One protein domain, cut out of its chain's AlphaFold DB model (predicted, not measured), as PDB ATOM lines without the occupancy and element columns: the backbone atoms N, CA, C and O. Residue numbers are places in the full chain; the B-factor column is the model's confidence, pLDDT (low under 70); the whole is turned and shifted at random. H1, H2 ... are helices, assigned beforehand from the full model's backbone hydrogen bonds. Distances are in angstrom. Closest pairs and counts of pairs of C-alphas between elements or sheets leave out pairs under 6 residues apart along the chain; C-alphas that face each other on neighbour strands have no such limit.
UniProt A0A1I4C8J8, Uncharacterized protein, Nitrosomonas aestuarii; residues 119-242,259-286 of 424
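AT A GLANCE: This is residues 119 to 242 and 259 to 286 of the 424 residues of an uncharacterized protein of Nitrosomonas aestuarii (UniProt A0A1I4C8J8). H1, H4, H5 and H6 form an elongated up-and-down bundle, each running against the one before; the short H2 and H3 pack on the later part of H1. The 152 printed residues include six named helices, H1 to H6, and no named strand: all helix. The whole is compact, radius of gyration of the C-alphas 16.3 A, spanning 58 by 32 by 25 A.

IN THESE COORDINATES: H1, residues 119 to 144, 37.4 A long, begins at C-alpha 119 (65.249, 102.714, 48.605). H2 is residues 155 to 159, H3 165 to 174, H4 195 to 213 and H5 221 to 234. H6, residues 259 to 282, 33.7 A long, has a 45 degree kink near residue 266 and ends at C-alpha 282 (72.303, 110.435, 37.346).

HOW THE PARTS SIT: The hub H1 touches H4, closest C-alphas Ile 132 and Ile 205, 5.2 A, at a shallow tilt of 17 degrees. H5 touches H6 residues 265 to 276 alone, closest C-alphas Thr 233 and Leu 269, 6.2 A. Every O i to N i+4 pair is within hydrogen-bond range in H2 and H5, but 21 of 22 in H1, 4 of 6 in H3, 13 of 15 in H4 and 17 of 20 in H6.

THE WHOLE: Residues 243 to 258 are not printed; C-alphas 242 and 259 are 16.1 A apart. The link H3 to H4 is long. Residues 240 to 242 have pLDDT under 70.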
ATOM      1  N   ASN A 119      65.792 101.626  49.422       90.06
ATOM      2  CA  ASN A 119      65.249 102.714  48.605       90.06
ATOM      3  C   ASN A 119      64.942 103.979  49.433       90.06
ATOM      4  O   ASN A 119      65.323 105.073  49.024       90.06
ATOM      5  N   LYS A 120      64.304 103.840  50.606       90.31
ATOM      6  CA  LYS A 120      63.965 104.972  51.493       90.31
ATOM      7  C   LYS A 120      65.191 105.649  52.113       90.31
ATOM      8  O   LYS A 120      65.182 106.862  52.304       90.31
ATOM      9  N   VAL A 121      66.222 104.882  52.470       92.94
ATOM     10  CA  VAL A 121      67.496 105.434  52.959       92.94
ATOM     11  C   VAL A 121      68.210 106.141  51.813       92.94
ATOM     12  O   VAL A 121      68.604 107.293  51.970       92.94
ATOM     13  N   ARG A 122      68.296 105.505  50.640       93.44
ATOM     14  CA  ARG A 122      69.013 106.049  49.486       93.44
ATOM     15  C   ARG A 122      68.469 107.398  49.019       93.44
ATOM     16  O   ARG A 122      69.261 108.292  48.756       93.44
ATOM     17  N   GLU A 123      67.151 107.589  49.016       92.19
ATOM     18  CA  GLU A 123      66.535 108.884  48.683       92.19
ATOM     19  C   GLU A 123      66.988 110.025  49.620       92.19
ATOM     20  O   GLU A 123      67.182 111.157  49.179       92.19
ATOM     21  N   LYS A 124      67.231 109.732  50.907       92.69
ATOM     22  CA  LYS A 124      67.780 110.709  51.865       92.69
ATOM     23  C   LYS A 124      69.264 111.001  51.625       92.69
ATOM     24  O   LYS A 124      69.694 112.127  51.858       92.69
ATOM     25  N   LEU A 125      70.035 110.012  51.170       95.12
ATOM     26  CA  LEU A 125      71.453 110.185  50.827       95.12
ATOM     27  C   LEU A 125      71.607 111.015  49.552       95.12
ATOM     28  O   LEU A 125      72.319 112.014  49.570       95.12
ATOM     29  N   ASP A 126      70.833 110.695  48.511       95.38
ATOM     30  CA  ASP A 126      70.777 111.470  47.268       95.38
ATOM     31  C   ASP A 126      70.403 112.953  47.536       95.38
ATOM     32  O   ASP A 126      70.956 113.860  46.912       95.38
ATOM     33  N   LEU A 127      69.517 113.229  48.508       95.44
ATOM     34  CA  LEU A 127      69.214 114.595  48.965       95.44
ATOM     35  C   LEU A 127      70.409 115.273  49.665       95.44
ATOM     36  O   LEU A 127      70.647 116.459  49.428       95.44
ATOM     37  N   ASN A 128      71.140 114.571  50.533       96.31
ATOM     38  CA  ASN A 128      72.305 115.137  51.222       96.31
ATOM     39  C   ASN A 128      73.447 115.441  50.235       96.31
ATOM     40  O   ASN A 128      74.061 116.500  50.325       96.31
ATOM     41  N   GLU A 129      73.686 114.574  49.250       97.06
ATOM     42  CA  GLU A 129      74.658 114.829  48.178       97.06
ATOM     43  C   GLU A 129      74.248 116.010  47.302       97.06
ATOM     44  O   GLU A 129      75.080 116.855  46.973       97.06
ATOM     45  N   TYR A 130      72.955 116.138  46.986       97.56
ATOM     46  CA  TYR A 130      72.444 117.326  46.310       97.56
ATOM     47  C   TYR A 130      72.686 118.604  47.137       97.56
ATOM     48  O   TYR A 130      73.016 119.642  46.569       97.56
ATOM     49  N   GLN A 131      72.595 118.550  48.471       97.62
ATOM     50  CA  GLN A 131      72.956 119.689  49.327       97.62
ATOM     51  C   GLN A 131      74.463 119.995  49.304       97.62
ATOM     52  O   GLN A 131      74.825 121.169  49.289       97.62
ATOM     53  N   ILE A 132      75.335 118.982  49.258       98.44
ATOM     54  CA  ILE A 132      76.790 119.177  49.097       98.44
ATOM     55  C   ILE A 132      77.086 119.839  47.746       98.44
ATOM     56  O   ILE A 132      77.791 120.844  47.701       98.44
ATOM     57  N   TYR A 133      76.476 119.345  46.664       98.12
ATOM     58  CA  TYR A 133      76.546 119.956  45.335       98.12
ATOM     59  C   TYR A 133      76.129 121.439  45.353       98.12
ATOM     60  O   TYR A 133      76.816 122.273  44.762       98.12
ATOM     61  N   LEU A 134      75.044 121.790  46.055       97.88
ATOM     62  CA  LEU A 134      74.596 123.182  46.174       97.88
ATOM     63  C   LEU A 134      75.583 124.061  46.951       97.88
ATOM     64  O   LEU A 134      75.872 125.175  46.522       97.88
ATOM     65  N   GLU A 135      76.104 123.591  48.084       98.44
ATOM     66  CA  GLU A 135      77.057 124.384  48.867       98.44
ATOM     67  C   GLU A 135      78.405 124.537  48.139       98.44
ATOM     68  O   GLU A 135      78.969 125.629  48.167       98.44
ATOM     69  N   LEU A 136      78.857 123.528  47.380       98.56
ATOM     70  CA  LEU A 136      80.000 123.641  46.462       98.56
ATOM     71  C   LEU A 136      79.734 124.638  45.322       98.56
ATOM     72  O   LEU A 136      80.547 125.533  45.097       98.56
ATOM     73  N   PHE A 137      78.579 124.561  44.648       98.00
ATOM     74  CA  PHE A 137      78.168 125.561  43.649       98.00
ATOM     75  C   PHE A 137      78.234 126.983  44.230       98.00
ATOM     76  O   PHE A 137      78.759 127.904  43.600       98.00
ATOM     77  N   HIS A 138      77.749 127.161  45.460       97.12
ATOM     78  CA  HIS A 138      77.780 128.449  46.135       97.12
ATOM     79  C   HIS A 138      79.169 128.875  46.638       97.12
ATOM     80  O   HIS A 138      79.373 130.075  46.836       97.12
ATOM     81  N   ILE A 139      80.119 127.952  46.836       97.62
ATOM     82  CA  ILE A 139      81.538 128.297  47.000       97.62
ATOM     83  C   ILE A 139      82.033 128.925  45.695       97.62
ATOM     84  O   ILE A 139      82.500 130.057  45.731       97.62
ATOM     85  N   PHE A 140      81.844 128.294  44.532       97.88
ATOM     86  CA  PHE A 140      82.308 128.873  43.261       97.88
ATOM     87  C   PHE A 140      81.624 130.206  42.913       97.88
ATOM     88  O   PHE A 140      82.302 131.142  42.489       97.88
ATOM     89  N   ASP A 141      80.325 130.365  43.181       96.25
ATOM     90  CA  ASP A 141      79.646 131.668  43.070       96.25
ATOM     91  C   ASP A 141      80.221 132.719  44.045       96.25
ATOM     92  O   ASP A 141      80.341 133.896  43.701       96.25
ATOM     93  N   LEU A 142      80.634 132.313  45.253       95.50
ATOM     94  CA  LEU A 142      81.315 133.185  46.215       95.50
ATOM     95  C   LEU A 142      82.709 133.611  45.736       95.50
ATOM     96  O   LEU A 142      83.051 134.787  45.860       95.50
ATOM     97  N   LEU A 143      83.488 132.704  45.145       94.38
ATOM     98  CA  LEU A 143      84.800 133.036  44.580       94.38
ATOM     99  C   LEU A 143      84.674 133.957  43.364       94.38
ATOM    100  O   LEU A 143      85.468 134.879  43.213       94.38
ATOM    101  N   MET A 144      83.656 133.763  42.524       92.75
ATOM    102  CA  MET A 144      83.502 134.494  41.264       92.75
ATOM    103  C   MET A 144      82.629 135.763  41.362       92.75
ATOM    104  O   MET A 144      82.402 136.417  40.341       92.75
ATOM    105  N   ARG A 145      82.090 136.140  42.534       89.88
ATOM    106  CA  ARG A 145      81.294 137.384  42.666       89.88
ATOM    107  C   ARG A 145      82.167 138.637  42.693       89.88
ATOM    108  O   ARG A 145      83.261 138.628  43.256       89.88
ATOM    109  N   HIS A 146      81.633 139.730  42.153       83.69
ATOM    110  CA  HIS A 146      82.296 141.035  42.099       83.69
ATOM    111  C   HIS A 146      81.910 141.962  43.273       83.69
ATOM    112  O   HIS A 146      82.677 142.852  43.624       83.69
ATOM    113  N   ARG A 147      80.745 141.754  43.914       83.50
ATOM    114  CA  ARG A 147      80.258 142.499  45.095       83.50
ATOM    115  C   ARG A 147      79.600 141.557  46.107       83.50
ATOM    116  O   ARG A 147      79.137 140.478  45.753       83.50
ATOM    117  N   LYS A 148      79.514 141.982  47.375       81.88
ATOM    118  CA  LYS A 148      78.979 141.181  48.500       81.88
ATOM    119  C   LYS A 148      77.550 140.659  48.267       81.88
ATOM    120  O   LYS A 148      77.287 139.488  48.536       81.88
ATOM    121  N   ASN A 149      76.675 141.517  47.732       82.12
ATOM    122  CA  ASN A 149      75.225 141.302  47.621       82.12
ATOM    123  C   ASN A 149      74.751 140.972  46.188       82.12
ATOM    124  O   ASN A 149      73.570 141.120  45.885       82.12
ATOM    125  N   SER A 150      75.656 140.561  45.297       80.38
ATOM    126  CA  SER A 150      75.346 140.206  43.904       80.38
ATOM    127  C   SER A 150      75.678 138.737  43.618       80.38
ATOM    128  O   SER A 150      76.716 138.274  44.105       80.38
ATOM    129  N   PRO A 151      74.899 138.026  42.780       85.12
ATOM    130  CA  PRO A 151      75.351 136.766  42.192       85.12
ATOM    131  C   PRO A 151      76.606 136.983  41.331       85.12
ATOM    132  O   PRO A 151      76.903 138.105  40.905       85.12
ATOM    133  N   SER A 152      77.347 135.914  41.051       89.31
ATOM    134  CA  SER A 152      78.416 135.969  40.055       89.31
ATOM    135  C   SER A 152      77.856 136.048  38.629       89.31
ATOM    136  O   SER A 152      76.918 135.331  38.283       89.31
ATOM    137  N   SER A 153      78.491 136.838  37.755       87.44
ATOM    138  CA  SER A 153      78.242 136.764  36.308       87.44
ATOM    139  C   SER A 153      78.686 135.423  35.705       87.44
ATOM    140  O   SER A 153      78.189 135.032  34.657       87.44
ATOM    141  N   TYR A 154      79.554 134.668  36.387       91.56
ATOM    142  CA  TYR A 154      80.129 133.401  35.923       91.56
ATOM    143  C   TYR A 154      79.261 132.167  36.233       91.56
ATOM    144  O   TYR A 154      79.696 131.043  35.986       91.56
ATOM    145  N   GLN A 155      78.029 132.332  36.736       93.69
ATOM    146  CA  GLN A 155      77.133 131.203  37.043       93.69
ATOM    147  C   GLN A 155      76.913 130.258  35.852       93.69
ATOM    148  O   GLN A 155      76.872 129.044  36.047       93.69
ATOM    149  N   TYR A 156      76.865 130.780  34.621       93.50
ATOM    150  CA  TYR A 156      76.780 129.953  33.413       93.50
ATOM    151  C   TYR A 156      78.019 129.055  33.229       93.50
ATOM    152  O   TYR A 156      77.873 127.876  32.906       93.50
ATOM    153  N   LYS A 157      79.235 129.559  33.507       95.62
ATOM    154  CA  LYS A 157      80.463 128.747  33.477       95.62
ATOM    155  C   LYS A 157      80.479 127.692  34.581       95.62
ATOM    156  O   LYS A 157      80.904 126.572  34.322       95.62
ATOM    157  N   ILE A 158      80.009 128.030  35.786       97.12
ATOM    158  CA  ILE A 158      79.941 127.083  36.912       97.12
ATOM    159  C   ILE A 158      78.977 125.936  36.575       97.12
ATOM    160  O   ILE A 158      79.357 124.774  36.655       97.12
ATOM    161  N   LEU A 159      77.746 126.250  36.152       96.00
ATOM    162  CA  LEU A 159      76.713 125.250  35.843       96.00
ATOM    163  C   LEU A 159      77.057 124.399  34.609       96.00
ATOM    164  O   LEU A 159      76.733 123.212  34.573       96.00
ATOM    165  N   GLY A 160      77.714 124.996  33.611       96.25
ATOM    166  CA  GLY A 160      78.153 124.326  32.386       96.25
ATOM    167  C   GLY A 160      79.480 123.568  32.486       96.25
ATOM    168  O   GLY A 160      79.915 123.032  31.473       96.25
ATOM    169  N   ASN A 161      80.129 123.525  33.658       96.44
ATOM    170  CA  ASN A 161      81.448 122.907  33.882       96.44
ATOM    171  C   ASN A 161      82.586 123.515  33.031       96.44
ATOM    172  O   ASN A 161      83.491 122.818  32.583       96.44
ATOM    173  N   LYS A 162      82.538 124.836  32.815       96.38
ATOM    174  CA  LYS A 162      83.419 125.605  31.915       96.38
ATOM    175  C   LYS A 162      84.359 126.595  32.627       96.38
ATOM    176  O   LYS A 162      84.916 127.468  31.964       96.38
ATOM    177  N   LEU A 163      84.528 126.523  33.953       95.31
ATOM    178  CA  LEU A 163      85.548 127.329  34.645       95.31
ATOM    179  C   LEU A 163      86.945 126.737  34.428       95.31
ATOM    180  O   LEU A 163      87.215 125.607  34.829       95.31
ATOM    181  N   GLY A 164      87.844 127.526  33.839       95.06
ATOM    182  CA  GLY A 164      89.266 127.193  33.771       95.06
ATOM    183  C   GLY A 164      90.025 127.551  35.054       95.06
ATOM    184  O   GLY A 164      89.551 128.324  35.891       95.06
ATOM    185  N   LYS A 165      91.262 127.054  35.177       95.00
ATOM    186  CA  LYS A 165      92.181 127.425  36.270       95.00
ATOM    187  C   LYS A 165      92.417 128.940  36.334       95.00
ATOM    188  O   LYS A 165      92.434 129.509  37.425       95.00
ATOM    189  N   ASP A 166      92.523 129.599  35.180       93.38
ATOM    190  CA  ASP A 166      92.695 131.053  35.102       93.38
ATOM    191  C   ASP A 166      91.425 131.832  35.468       93.38
ATOM    192  O   ASP A 166      91.540 132.871  36.114       93.38
ATOM    193  N   ASP A 167      90.221 131.322  35.162       94.25
ATOM    194  CA  ASP A 167      88.967 131.925  35.644       94.25
ATOM    195  C   ASP A 167      88.930 131.921  37.183       94.25
ATOM    196  O   ASP A 167      88.633 132.941  37.803       94.25
ATOM    197  N   ILE A 168      89.283 130.791  37.808       95.75
ATOM    198  CA  ILE A 168      89.331 130.654  39.272       95.75
ATOM    199  C   ILE A 168      90.411 131.566  39.863       95.75
ATOM    200  O   ILE A 168      90.136 132.327  40.793       95.75
ATOM    201  N   ARG A 169      91.628 131.557  39.301       94.12
ATOM    202  CA  ARG A 169      92.718 132.452  39.721       94.12
ATOM    203  C   ARG A 169      92.311 133.922  39.629       94.12
ATOM    204  O   ARG A 169      92.663 134.684  40.528       94.12
ATOM    205  N   PHE A 170      91.589 134.308  38.577       91.44
ATOM    206  CA  PHE A 170      91.050 135.651  38.368       91.44
ATOM    207  C   PHE A 170      89.984 136.003  39.418       91.44
ATOM    208  O   PHE A 170      90.092 137.042  40.067       91.44
ATOM    209  N   GLY A 171      89.010 135.119  39.664       92.75
ATOM    210  CA  GLY A 171      87.963 135.332  40.670       92.75
ATOM    211  C   GLY A 171      88.502 135.545  42.087       92.75
ATOM    212  O   GLY A 171      87.945 136.340  42.844       92.75
ATOM    213  N   LEU A 172      89.618 134.896  42.431       94.19
ATOM    214  CA  LEU A 172      90.282 135.024  43.732       94.19
ATOM    215  C   LEU A 172      91.089 136.325  43.916       94.19
ATOM    216  O   LEU A 172      91.391 136.670  45.057       94.19
ATOM    217  N   GLN A 173      91.430 137.064  42.848       92.44
ATOM    218  CA  GLN A 173      92.316 138.245  42.934       92.44
ATOM    219  C   GLN A 173      91.766 139.396  43.772       92.44
ATOM    220  O   GLN A 173      92.530 140.247  44.208       92.44
ATOM    221  N   ASN A 174      90.455 139.452  43.997       92.00
ATOM    222  CA  ASN A 174      89.850 140.470  44.847       92.00
ATOM    223  C   ASN A 174      89.246 139.886  46.134       92.00
ATOM    224  O   ASN A 174      88.399 140.518  46.762       92.00
ATOM    225  N   LYS A 175      89.642 138.669  46.528       93.69
ATOM    226  CA  LYS A 175      89.117 137.966  47.707       93.69
ATOM    227  C   LYS A 175      90.167 137.893  48.807       93.69
ATOM    228  O   LYS A 175      91.290 137.483  48.543       93.69
ATOM    229  N   CYS A 176      89.790 138.213  50.041       92.06
ATOM    230  CA  CYS A 176      90.623 138.036  51.234       92.06
ATOM    231  C   CYS A 176      89.867 137.250  52.322       92.06
ATOM    232  O   CYS A 176      88.648 137.069  52.249       92.06
ATOM    233  N   LEU A 177      90.579 136.745  53.334       90.56
ATOM    234  CA  LEU A 177      89.970 135.904  54.373       90.56
ATOM    235  C   LEU A 177      89.028 136.699  55.290       90.56
ATOM    236  O   LEU A 177      87.914 136.257  55.572       90.56
ATOM    237  N   ASN A 178      89.443 137.875  55.754       89.25
ATOM    238  CA  ASN A 178      88.688 138.675  56.719       89.25
ATOM    239  C   ASN A 178      89.042 140.175  56.618       89.25
ATOM    240  O   ASN A 178      89.910 140.567  55.841       89.25
ATOM    241  N   GLU A 179      88.361 141.018  57.395       88.25
ATOM    242  CA  GLU A 179      88.482 142.483  57.326       88.25
ATOM    243  C   GLU A 179      89.855 143.033  57.771       88.25
ATOM    244  O   GLU A 179      90.226 144.122  57.342       88.25
ATOM    245  N   HIS A 180      90.668 142.280  58.528       85.19
ATOM    246  CA  HIS A 180      92.027 142.707  58.908       85.19
ATOM    247  C   HIS A 180      92.976 142.792  57.701       85.19
ATOM    248  O   HIS A 180      93.965 143.515  57.745       85.19
ATOM    249  N   TYR A 181      92.654 142.112  56.596       85.50
ATOM    250  CA  TYR A 181      93.402 142.166  55.336       85.50
ATOM    251  C   TYR A 181      93.124 143.437  54.500       85.50
ATOM    252  O   TYR A 181      93.650 143.581  53.399       85.50
ATOM    253  N   LEU A 182      92.308 144.374  55.003       87.62
ATOM    254  CA  LEU A 182      91.910 145.617  54.323       87.62
ATOM    255  C   LEU A 182      92.773 146.839  54.718       87.62
ATOM    256  O   LEU A 182      92.276 147.964  54.791       87.62
ATOM    257  N   TYR A 183      94.062 146.627  54.998       85.38
ATOM    258  CA  TYR A 183      94.963 147.649  55.557       85.38
ATOM    259  C   TYR A 183      95.515 148.651  54.519       85.38
ATOM    260  O   TYR A 183      95.772 149.805  54.861       85.38
ATOM    261  N   TYR A 184      95.646 148.270  53.241       83.56
ATOM    262  CA  TYR A 184      96.052 149.194  52.172       83.56
ATOM    263  C   TYR A 184      94.912 150.160  51.798       83.56
ATOM    264  O   TYR A 184      93.923 149.762  51.177       83.56
ATOM    265  N   LYS A 185      95.060 151.450  52.136       84.44
ATOM    266  CA  LYS A 185      94.022 152.485  51.935       84.44
ATOM    267  C   LYS A 185      93.532 152.606  50.487       84.44
ATOM    268  O   LYS A 185      92.337 152.819  50.297       84.44
ATOM    269  N   ASP A 186      94.424 152.434  49.515       84.38
ATOM    270  CA  ASP A 186      94.145 152.688  48.094       84.38
ATOM    271  C   ASP A 186      93.329 151.563  47.438       84.38
ATOM    272  O   ASP A 186      92.534 151.812  46.535       84.38
ATOM    273  N   ILE A 187      93.482 150.325  47.924       86.31
ATOM    274  CA  ILE A 187      92.864 149.127  47.329       86.31
ATOM    275  C   ILE A 187      91.834 148.429  48.229       86.31
ATOM    276  O   ILE A 187      91.133 147.534  47.758       86.31
ATOM    277  N   LYS A 188      91.670 148.836  49.498       86.94
ATOM    278  CA  LYS A 188      90.719 148.207  50.443       86.94
ATOM    279  C   LYS A 188      89.285 148.093  49.907       86.94
ATOM    280  O   LYS A 188      88.598 147.130  50.218       86.94
ATOM    281  N   ASN A 189      88.845 149.053  49.088       87.38
ATOM    282  CA  ASN A 189      87.490 149.092  48.524       87.38
ATOM    283  C   ASN A 189      87.293 148.093  47.366       87.38
ATOM    284  O   ASN A 189      86.159 147.849  46.961       87.38
ATOM    285  N   LEU A 190      88.383 147.545  46.819       87.62
ATOM    286  CA  LEU A 190      88.370 146.546  45.749       87.62
ATOM    287  C   LEU A 190      88.341 145.113  46.307       87.62
ATOM    288  O   LEU A 190      87.914 144.191  45.612       87.62
ATOM    289  N   LEU A 191      88.778 144.927  47.558       90.31
ATOM    290  CA  LEU A 191      88.862 143.635  48.234       90.31
ATOM    291  C   LEU A 191      87.542 143.233  48.910       90.31
ATOM    292  O   LEU A 191      86.837 144.043  49.509       90.31
ATOM    293  N   LEU A 192      87.238 141.937  48.855       92.25
ATOM    294  CA  LEU A 192      86.062 141.316  49.454       92.25
ATOM    295  C   LEU A 192      86.475 140.262  50.494       92.25
ATOM    296  O   LEU A 192      86.980 139.199  50.116       92.25
ATOM    297  N   PRO A 193      86.197 140.498  51.787       92.62
ATOM    298  CA  PRO A 193      86.282 139.472  52.821       92.62
ATOM    299  C   PRO A 193      85.277 138.341  52.561       92.62
ATOM    300  O   PRO A 193      84.066 138.578  52.530       92.62
ATOM    301  N   VAL A 194      85.766 137.111  52.384       93.94
ATOM    302  CA  VAL A 194      84.930 135.930  52.086       93.94
ATOM    303  C   VAL A 194      85.135 134.741  53.022       93.94
ATOM    304  O   VAL A 194      84.300 133.840  53.007       93.94
ATOM    305  N   GLY A 195      86.172 134.738  53.868       92.44
ATOM    306  CA  GLY A 195      86.528 133.597  54.723       92.44
ATOM    307  C   GLY A 195      85.360 133.093  55.568       92.44
ATOM    308  O   GLY A 195      85.020 131.923  55.474       92.44
ATOM    309  N   LYS A 196      84.634 133.978  56.269       91.88
ATOM    310  CA  LYS A 196      83.437 133.588  57.047       91.88
ATOM    311  C   LYS A 196      82.394 132.845  56.209       91.88
ATOM    312  O   LYS A 196      81.897 131.807  56.632       91.88
ATOM    313  N   SER A 197      82.093 133.344  55.012       93.44
ATOM    314  CA  SER A 197      81.132 132.700  54.113       93.44
ATOM    315  C   SER A 197      81.677 131.439  53.433       93.44
ATOM    316  O   SER A 197      80.875 130.650  52.948       93.44
ATOM    317  N   LEU A 198      82.997 131.225  53.396       95.06
ATOM    318  CA  LEU A 198      83.599 129.944  53.014       95.06
ATOM    319  C   LEU A 198      83.473 128.933  54.164       95.06
ATOM    320  O   LEU A 198      82.898 127.865  53.963       95.06
ATOM    321  N   THR A 199      83.897 129.295  55.382       94.69
ATOM    322  CA  THR A 199      83.810 128.446  56.585       94.69
ATOM    323  C   THR A 199      82.372 127.973  56.843       94.69
ATOM    324  O   THR A 199      82.136 126.788  57.061       94.69
ATOM    325  N   GLU A 200      81.382 128.869  56.737       95.19
ATOM    326  CA  GLU A 200      79.953 128.538  56.886       95.19
ATOM    327  C   GLU A 200      79.447 127.498  55.869       95.19
ATOM    328  O   GLU A 200      78.478 126.790  56.155       95.19
ATOM    329  N   ARG A 201      80.063 127.399  54.683       96.56
ATOM    330  CA  ARG A 201      79.708 126.400  53.660       96.56
ATOM    331  C   ARG A 201      80.441 125.087  53.870       96.56
ATOM    332  O   ARG A 201      79.803 124.043  53.792       96.56
ATOM    333  N   ILE A 202      81.727 125.148  54.210       96.69
ATOM    334  CA  ILE A 202      82.549 123.976  54.541       96.69
ATOM    335  C   ILE A 202      81.896 123.184  55.681       96.69
ATOM    336  O   ILE A 202      81.559 122.021  55.486       96.69
ATOM    337  N   ILE A 203      81.523 123.849  56.781       96.38
ATOM    338  CA  ILE A 203      80.832 123.221  57.925       96.38
ATOM    339  C   ILE A 203      79.528 122.508  57.513       96.38
ATOM    340  O   ILE A 203      79.170 121.470  58.074       96.38
ATOM    341  N   LYS A 204      78.777 123.046  56.542       98.00
ATOM    342  CA  LYS A 204      77.557 122.391  56.037       98.00
ATOM    343  C   LYS A 204      77.865 121.195  55.142       98.00
ATOM    344  O   LYS A 204      77.106 120.226  55.180       98.00
ATOM    345  N   ILE A 205      78.926 121.276  54.339       98.38
ATOM    346  CA  ILE A 205      79.403 120.172  53.505       98.38
ATOM    347  C   ILE A 205      79.859 119.029  54.411       98.38
ATOM    348  O   ILE A 205      79.281 117.950  54.308       98.38
ATOM    349  N   ASP A 206      80.757 119.287  55.367       97.81
ATOM    350  CA  ASP A 206      81.225 118.312  56.365       97.81
ATOM    351  C   ASP A 206      80.051 117.618  57.061       97.81
ATOM    352  O   ASP A 206      79.906 116.399  57.006       97.81
ATOM    353  N   LYS A 207      79.121 118.407  57.615       97.88
ATOM    354  CA  LYS A 207      77.927 117.893  58.298       97.88
ATOM    355  C   LYS A 207      77.073 116.985  57.413       97.88
ATOM    356  O   LYS A 207      76.419 116.079  57.931       97.88
ATOM    357  N   ASN A 208      77.017 117.234  56.106       97.94
ATOM    358  CA  ASN A 208      76.274 116.396  55.172       97.94
ATOM    359  C   ASN A 208      77.075 115.168  54.715       97.94
ATOM    360  O   ASN A 208      76.462 114.113  54.561       97.94
ATOM    361  N   ILE A 209      78.404 115.258  54.593       98.00
ATOM    362  CA  ILE A 209      79.297 114.112  54.358       98.00
ATOM    363  C   ILE A 209      79.216 113.136  55.539       98.00
ATOM    364  O   ILE A 209      78.899 111.966  55.345       98.00
ATOM    365  N   ASP A 210      79.359 113.620  56.773       96.94
ATOM    366  CA  ASP A 210      79.296 112.785  57.979       96.94
ATOM    367  C   ASP A 210      77.918 112.105  58.121       96.94
ATOM    368  O   ASP A 210      77.803 110.922  58.455       96.94
ATOM    369  N   ARG A 211      76.834 112.820  57.777       96.06
ATOM    370  CA  ARG A 211      75.477 112.249  57.684       96.06
ATOM    371  C   ARG A 211      75.348 111.156  56.628       96.06
ATOM    372  O   ARG A 211      74.532 110.258  56.822       96.06
ATOM    373  N   ILE A 212      76.073 111.258  55.518       96.19
ATOM    374  CA  ILE A 212      76.086 110.257  54.450       96.19
ATOM    375  C   ILE A 212      76.895 109.028  54.887       96.19
ATOM    376  O   ILE A 212      76.412 107.905  54.744       96.19
ATOM    377  N   PHE A 213      78.064 109.222  55.503       96.19
ATOM    378  CA  PHE A 213      78.928 108.136  55.977       96.19
ATOM    379  C   PHE A 213      78.320 107.298  57.110       96.19
ATOM    380  O   PHE A 213      78.556 106.091  57.149       96.19
ATOM    381  N   ASN A 214      77.418 107.857  57.927       94.56
ATOM    382  CA  ASN A 214      76.567 107.077  58.847       94.56
ATOM    383  C   ASN A 214      75.723 105.982  58.149       94.56
ATOM    384  O   ASN A 214      75.193 105.089  58.807       94.56
ATOM    385  N   PHE A 215      75.584 106.044  56.822       94.12
ATOM    386  CA  PHE A 215      74.876 105.078  55.984       94.12
ATOM    387  C   PHE A 215      75.760 104.550  54.838       94.12
ATOM    388  O   PHE A 215      75.239 104.183  53.783       94.12
ATOM    389  N   SER A 216      77.082 104.479  55.038       91.56
ATOM    390  CA  SER A 216      78.076 104.063  54.030       91.56
ATOM    391  C   SER A 216      77.750 102.746  53.308       91.56
ATOM    392  O   SER A 216      77.953 102.648  52.103       91.56
ATOM    393  N   PHE A 217      77.127 101.777  53.990       91.44
ATOM    394  CA  PHE A 217      76.619 100.520  53.407       91.44
ATOM    395  C   PHE A 217      75.617 100.689  52.238       91.44
ATOM    396  O   PHE A 217      75.299  99.721  51.545       91.44
ATOM    397  N   TYR A 218      75.081 101.894  52.025       92.50
ATOM    398  CA  TYR A 218      74.141 102.234  50.952       92.50
ATOM    399  C   TYR A 218      74.763 103.103  49.838       92.50
ATOM    400  O   TYR A 218      74.031 103.605  48.976       92.50
ATOM    401  N   LEU A 219      76.087 103.276  49.849       93.12
ATOM    402  CA  LEU A 219      76.871 104.031  48.870       93.12
ATOM    403  C   LEU A 219      77.696 103.096  47.978       93.12
ATOM    404  O   LEU A 219      77.959 101.948  48.341       93.12
ATOM    405  N   SER A 220      78.111 103.586  46.812       93.50
ATOM    406  CA  SER A 220      79.182 102.962  46.034       93.50
ATOM    407  C   SER A 220      80.559 103.399  46.547       93.50
ATOM    408  O   SER A 220      80.707 104.447  47.177       93.50
ATOM    409  N   THR A 221      81.598 102.620  46.234       94.88
ATOM    410  CA  THR A 221      82.990 102.986  46.538       94.88
ATOM    411  C   THR A 221      83.384 104.317  45.889       94.88
ATOM    412  O   THR A 221      84.064 105.120  46.516       94.88
ATOM    413  N   GLU A 222      82.912 104.582  44.667       95.69
ATOM    414  CA  GLU A 222      83.144 105.844  43.951       95.69
ATOM    415  C   GLU A 222      82.549 107.053  44.690       95.69
ATOM    416  O   GLU A 222      83.197 108.091  44.789       95.69
ATOM    417  N   GLU A 223      81.340 106.914  45.248       96.25
ATOM    418  CA  GLU A 223      80.704 107.963  46.056       96.25
ATOM    419  C   GLU A 223      81.480 108.219  47.351       96.25
ATOM    420  O   GLU A 223      81.695 109.372  47.713       96.25
ATOM    421  N   ILE A 224      81.938 107.162  48.030       97.00
ATOM    422  CA  ILE A 224      82.718 107.286  49.268       97.00
ATOM    423  C   ILE A 224      84.044 108.009  48.998       97.00
ATOM    424  O   ILE A 224      84.344 108.992  49.672       97.00
ATOM    425  N   LEU A 225      84.802 107.559  47.992       97.69
ATOM    426  CA  LEU A 225      86.087 108.161  47.628       97.69
ATOM    427  C   LEU A 225      85.928 109.621  47.192       97.69
ATOM    428  O   LEU A 225      86.691 110.468  47.639       97.69
ATOM    429  N   LEU A 226      84.910 109.942  46.385       98.44
ATOM    430  CA  LEU A 226      84.672 111.317  45.947       98.44
ATOM    431  C   LEU A 226      84.332 112.259  47.108       98.44
ATOM    432  O   LEU A 226      84.797 113.397  47.129       98.44
ATOM    433  N   LEU A 227      83.501 111.819  48.057       98.38
ATOM    434  CA  LEU A 227      83.149 112.643  49.216       98.38
ATOM    435  C   LEU A 227      84.356 112.858  50.140       98.38
ATOM    436  O   LEU A 227      84.518 113.960  50.662       98.38
ATOM    437  N   GLU A 228      85.226 111.857  50.283       97.81
ATOM    438  CA  GLU A 228      86.472 111.984  51.043       97.81
ATOM    439  C   GLU A 228      87.491 112.897  50.332       97.81
ATOM    440  O   GLU A 228      88.036 113.798  50.967       97.81
ATOM    441  N   GLU A 229      87.670 112.761  49.008       98.44
ATOM    442  CA  GLU A 229      88.455 113.696  48.179       98.44
ATOM    443  C   GLU A 229      87.964 115.141  48.391       98.44
ATOM    444  O   GLU A 229      88.762 116.025  48.690       98.44
ATOM    445  N   ILE A 230      86.646 115.381  48.321       98.62
ATOM    446  CA  ILE A 230      86.051 116.709  48.551       98.62
ATOM    447  C   ILE A 230      86.388 117.223  49.954       98.62
ATOM    448  O   ILE A 230      86.784 118.381  50.092       98.62
ATOM    449  N   LYS A 231      86.248 116.388  50.989       97.38
ATOM    450  CA  LYS A 231      86.538 116.764  52.378       97.38
ATOM    451  C   LYS A 231      88.007 117.170  52.545       97.38
ATOM    452  O   LYS A 231      88.285 118.254  53.053       97.38
ATOM    453  N   ILE A 232      88.939 116.364  52.039       97.56
ATOM    454  CA  ILE A 232      90.384 116.636  52.097       97.56
ATOM    455  C   ILE A 232      90.732 117.943  51.359       97.56
ATOM    456  O   ILE A 232      91.428 118.800  51.909       97.56
ATOM    457  N   THR A 233      90.204 118.156  50.149       97.88
ATOM    458  CA  THR A 233      90.460 119.380  49.366       97.88
ATOM    459  C   THR A 233      89.881 120.637  50.035       97.88
ATOM    460  O   THR A 233      90.487 121.708  49.980       97.88
ATOM    461  N   LEU A 234      88.735 120.547  50.723       96.69
ATOM    462  CA  LEU A 234      88.175 121.686  51.471       96.69
ATOM    463  C   LEU A 234      89.038 122.090  52.677       96.69
ATOM    464  O   LEU A 234      89.148 123.283  52.955       96.69
ATOM    465  N   HIS A 235      89.673 121.124  53.349       95.06
ATOM    466  CA  HIS A 235      90.508 121.345  54.543       95.06
ATOM    467  C   HIS A 235      92.015 121.459  54.249       95.06
ATOM    468  O   HIS A 235      92.823 121.514  55.171       95.06
ATOM    469  N   THR A 236      92.411 121.549  52.975       94.25
ATOM    470  CA  THR A 236      93.821 121.728  52.559       94.25
ATOM    471  C   THR A 236      94.409 123.081  52.991       94.25
ATOM    472  O   THR A 236      95.618 123.199  53.182       94.25
ATOM    473  N   TYR A 237      93.566 124.101  53.186       88.44
ATOM    474  CA  TYR A 237      93.966 125.390  53.751       88.44
ATOM    475  C   TYR A 237      93.125 125.738  54.975       88.44
ATOM    476  O   TYR A 237      91.901 125.618  54.963       88.44
ATOM    477  N   GLU A 238      93.782 126.273  55.999       83.31
ATOM    478  CA  GLU A 238      93.120 126.802  57.183       83.31
ATOM    479  C   GLU A 238      92.415 128.131  56.862       83.31
ATOM    480  O   GLU A 238      93.039 129.176  56.667       83.31
ATOM    481  N   ILE A 239      91.082 128.098  56.795       81.50
ATOM    482  CA  ILE A 239      90.229 129.282  56.587       81.50
ATOM    483  C   ILE A 239      89.773 129.788  57.964       81.50
ATOM    484  O   ILE A 239      88.580 129.885  58.271       81.50
ATOM    485  N   GLU A 240      90.744 130.086  58.832       68.25
ATOM    486  CA  GLU A 240      90.460 130.675  60.137       68.25
ATOM    487  C   GLU A 240      90.007 132.133  60.000       68.25
ATOM    488  O   GLU A 240      90.662 133.002  59.423       68.25
ATOM    489  N   THR A 241      88.856 132.425  60.599       60.91
ATOM    490  CA  THR A 241      88.291 133.781  60.663       60.91
ATOM    491  C   THR A 241      88.667 134.525  61.941       60.91
ATOM    492  O   THR A 241      88.369 135.713  62.060       60.91
ATOM    493  N   GLN A 242      89.301 133.839  62.900       49.50
ATOM    494  CA  GLN A 242      89.461 134.294  64.283       49.50
ATOM    495  C   GLN A 242      90.884 134.691  64.675       49.50
ATOM    496  O   GLN A 242      91.139 134.935  65.855       49.50
ATOM    497  N   ILE A 259      93.464 135.586  48.669       93.38
ATOM    498  CA  ILE A 259      93.474 134.112  48.681       93.38
ATOM    499  C   ILE A 259      93.813 133.493  47.311       93.38
ATOM    500  O   ILE A 259      93.546 132.318  47.068       93.38
ATOM    501  N   SER A 260      94.404 134.256  46.385       93.12
ATOM    502  CA  SER A 260      94.717 133.776  45.028       93.12
ATOM    503  C   SER A 260      95.778 132.669  44.970       93.12
ATOM    504  O   SER A 260      95.800 131.893  44.006       93.12
ATOM    505  N   TYR A 261      96.584 132.516  46.024       91.81
ATOM    506  CA  TYR A 261      97.481 131.371  46.205       91.81
ATOM    507  C   TYR A 261      96.727 130.031  46.307       91.81
ATOM    508  O   TYR A 261      97.249 129.008  45.876       91.81
ATOM    509  N   MET A 262      95.465 130.033  46.758       95.38
ATOM    510  CA  MET A 262      94.608 128.838  46.833       95.38
ATOM    511  C   MET A 262      94.042 128.391  45.466       95.38
ATOM    512  O   MET A 262      93.246 127.455  45.401       95.38
ATOM    513  N   SER A 263      94.405 129.057  44.362       95.94
ATOM    514  CA  SER A 263      93.825 128.810  43.028       95.94
ATOM    515  C   SER A 263      94.019 127.385  42.498       95.94
ATOM    516  O   SER A 263      93.156 126.904  41.768       95.94
ATOM    517  N   GLY A 264      95.099 126.693  42.881       96.69
ATOM    518  CA  GLY A 264      95.285 125.265  42.586       96.69
ATOM    519  C   GLY A 264      94.220 124.400  43.264       96.69
ATOM    520  O   GLY A 264      93.429 123.752  42.584       96.69
ATOM    521  N   ASN A 265      94.122 124.503  44.591       97.19
ATOM    522  CA  ASN A 265      93.160 123.761  45.407       97.19
ATOM    523  C   ASN A 265      91.700 124.010  44.993       97.19
ATOM    524  O   ASN A 265      90.908 123.079  44.893       97.19
ATOM    525  N   PHE A 266      91.327 125.258  44.683       97.81
ATOM    526  CA  PHE A 266      89.974 125.547  44.195       97.81
ATOM    527  C   PHE A 266      89.703 125.011  42.781       97.81
ATOM    528  O   PHE A 266      88.554 124.698  42.473       97.81
ATOM    529  N   TYR A 267      90.721 124.868  41.928       98.06
ATOM    530  CA  TYR A 267      90.574 124.211  40.626       98.06
ATOM    531  C   TYR A 267      90.413 122.690  40.766       98.06
ATOM    532  O   TYR A 267      89.549 122.103  40.114       98.06
ATOM    533  N   GLU A 268      91.159 122.062  41.674       98.19
ATOM    534  CA  GLU A 268      90.986 120.649  42.030       98.19
ATOM    535  C   GLU A 268      89.591 120.399  42.624       98.19
ATOM    536  O   GLU A 268      88.853 119.545  42.128       98.19
ATOM    537  N   LEU A 269      89.150 121.233  43.573       98.50
ATOM    538  CA  LEU A 269      87.790 121.196  44.116       98.50
ATOM    539  C   LEU A 269      86.720 121.365  43.025       98.50
ATOM    540  O   LEU A 269      85.659 120.746  43.104       98.50
ATOM    541  N   PHE A 270      86.974 122.186  41.998       98.50
ATOM    542  CA  PHE A 270      86.045 122.344  40.879       98.50
ATOM    543  C   PHE A 270      85.937 121.056  40.059       98.50
ATOM    544  O   PHE A 270      84.828 120.635  39.729       98.50
ATOM    545  N   ALA A 271      87.052 120.362  39.807       98.38
ATOM    546  CA  ALA A 271      87.021 119.049  39.167       98.38
ATOM    547  C   ALA A 271      86.190 118.040  39.986       98.38
ATOM    548  O   ALA A 271      85.336 117.354  39.419       98.38
ATOM    549  N   LEU A 272      86.339 118.012  41.316       98.56
ATOM    550  CA  LEU A 272      85.522 117.168  42.201       98.56
ATOM    551  C   LEU A 272      84.032 117.553  42.184       98.56
ATOM    552  O   LEU A 272      83.163 116.682  42.137       98.56
ATOM    553  N   PHE A 273      83.720 118.850  42.137       98.44
ATOM    554  CA  PHE A 273      82.355 119.348  41.961       98.44
ATOM    555  C   PHE A 273      81.721 118.864  40.647       98.44
ATOM    556  O   PHE A 273      80.560 118.451  40.662       98.44
ATOM    557  N   THR A 274      82.461 118.835  39.530       97.88
ATOM    558  CA  THR A 274      81.918 118.317  38.256       97.88
ATOM    559  C   THR A 274      81.659 116.803  38.305       97.88
ATOM    560  O   THR A 274      80.602 116.359  37.846       97.88
ATOM    561  N   LYS A 275      82.541 116.014  38.949       98.12
ATOM    562  CA  LYS A 275      82.296 114.584  39.242       98.12
ATOM    563  C   LYS A 275      81.006 114.402  40.063       98.12
ATOM    564  O   LYS A 275      80.146 113.598  39.697       98.12
ATOM    565  N   LEU A 276      80.836 115.180  41.140       98.06
ATOM    566  CA  LEU A 276      79.659 115.093  42.013       98.06
ATOM    567  C   LEU A 276      78.377 115.496  41.278       98.06
ATOM    568  O   LEU A 276      77.351 114.840  41.434       98.06
ATOM    569  N   GLN A 277      78.426 116.539  40.448       97.00
ATOM    570  CA  GLN A 277      77.288 116.968  39.639       97.00
ATOM    571  C   GLN A 277      76.790 115.844  38.715       97.00
ATOM    572  O   GLN A 277      75.583 115.611  38.641       97.00
ATOM    573  N   HIS A 278      77.697 115.112  38.058       95.88
ATOM    574  CA  HIS A 278      77.331 113.964  37.223       95.88
ATOM    575  C   HIS A 278      76.603 112.879  38.037       95.88
ATOM    576  O   HIS A 278      75.517 112.435  37.652       95.88
ATOM    577  N   ILE A 279      77.150 112.513  39.201       95.31
ATOM    578  CA  ILE A 279      76.538 111.558  40.135       95.31
ATOM    579  C   ILE A 279      75.140 112.033  40.568       95.31
ATOM    580  O   ILE A 279      74.157 111.310  40.379       95.31
ATOM    581  N   VAL A 280      75.017 113.273  41.044       96.00
ATOM    582  CA  VAL A 280      73.758 113.894  41.486       96.00
ATOM    583  C   VAL A 280      72.706 113.940  40.371       96.00
ATOM    584  O   VAL A 280      71.536 113.655  40.623       96.00
ATOM    585  N   PHE A 281      73.091 114.228  39.125       95.06
ATOM    586  CA  PHE A 281      72.161 114.255  37.989       95.06
ATOM    587  C   PHE A 281      71.822 112.868  37.422       95.06
ATOM    588  O   PHE A 281      70.833 112.752  36.691       95.06
ATOM    589  N   SER A 282      72.589 111.824  37.743       92.38
ATOM    590  CA  SER A 282      72.303 110.435  37.346       92.38
ATOM    591  C   SER A 282      71.260 109.739  38.237       92.38
ATOM    592  O   SER A 282      70.616 108.778  37.810       92.38
ATOM    593  N   LYS A 283      71.077 110.230  39.470       89.12
ATOM    594  CA  LYS A 283      70.253 109.613  40.519       89.12
ATOM    595  C   LYS A 283      68.747 109.692  40.258       89.12
ATOM    596  O   LYS A 283      68.256 110.425  39.401       89.12
ATOM    597  N   LYS A 284      67.999 108.888  41.023       83.94
ATOM    598  CA  LYS A 284      66.531 108.797  40.945       83.94
ATOM    599  C   LYS A 284      65.822 109.911  41.725       83.94
ATOM    600  O   LYS A 284      64.692 110.257  41.376       83.94
ATOM    601  N   PHE A 285      66.443 110.428  42.787       88.31
ATOM    602  CA  PHE A 285      65.903 111.551  43.551       88.31
ATOM    603  C   PHE A 285      65.669 112.761  42.638       88.31
ATOM    604  O   PHE A 285      66.542 113.138  41.865       88.31
ATOM    605  N   GLU A 286      64.488 113.374  42.728       86.31
ATOM    606  CA  GLU A 286      64.086 114.463  41.837       86.31
ATOM    607  C   GLU A 286      63.211 115.477  42.582       86.31
ATOM    608  O   GLU A 286      62.075 115.185  42.967       86.31
TER     609      GLU A 286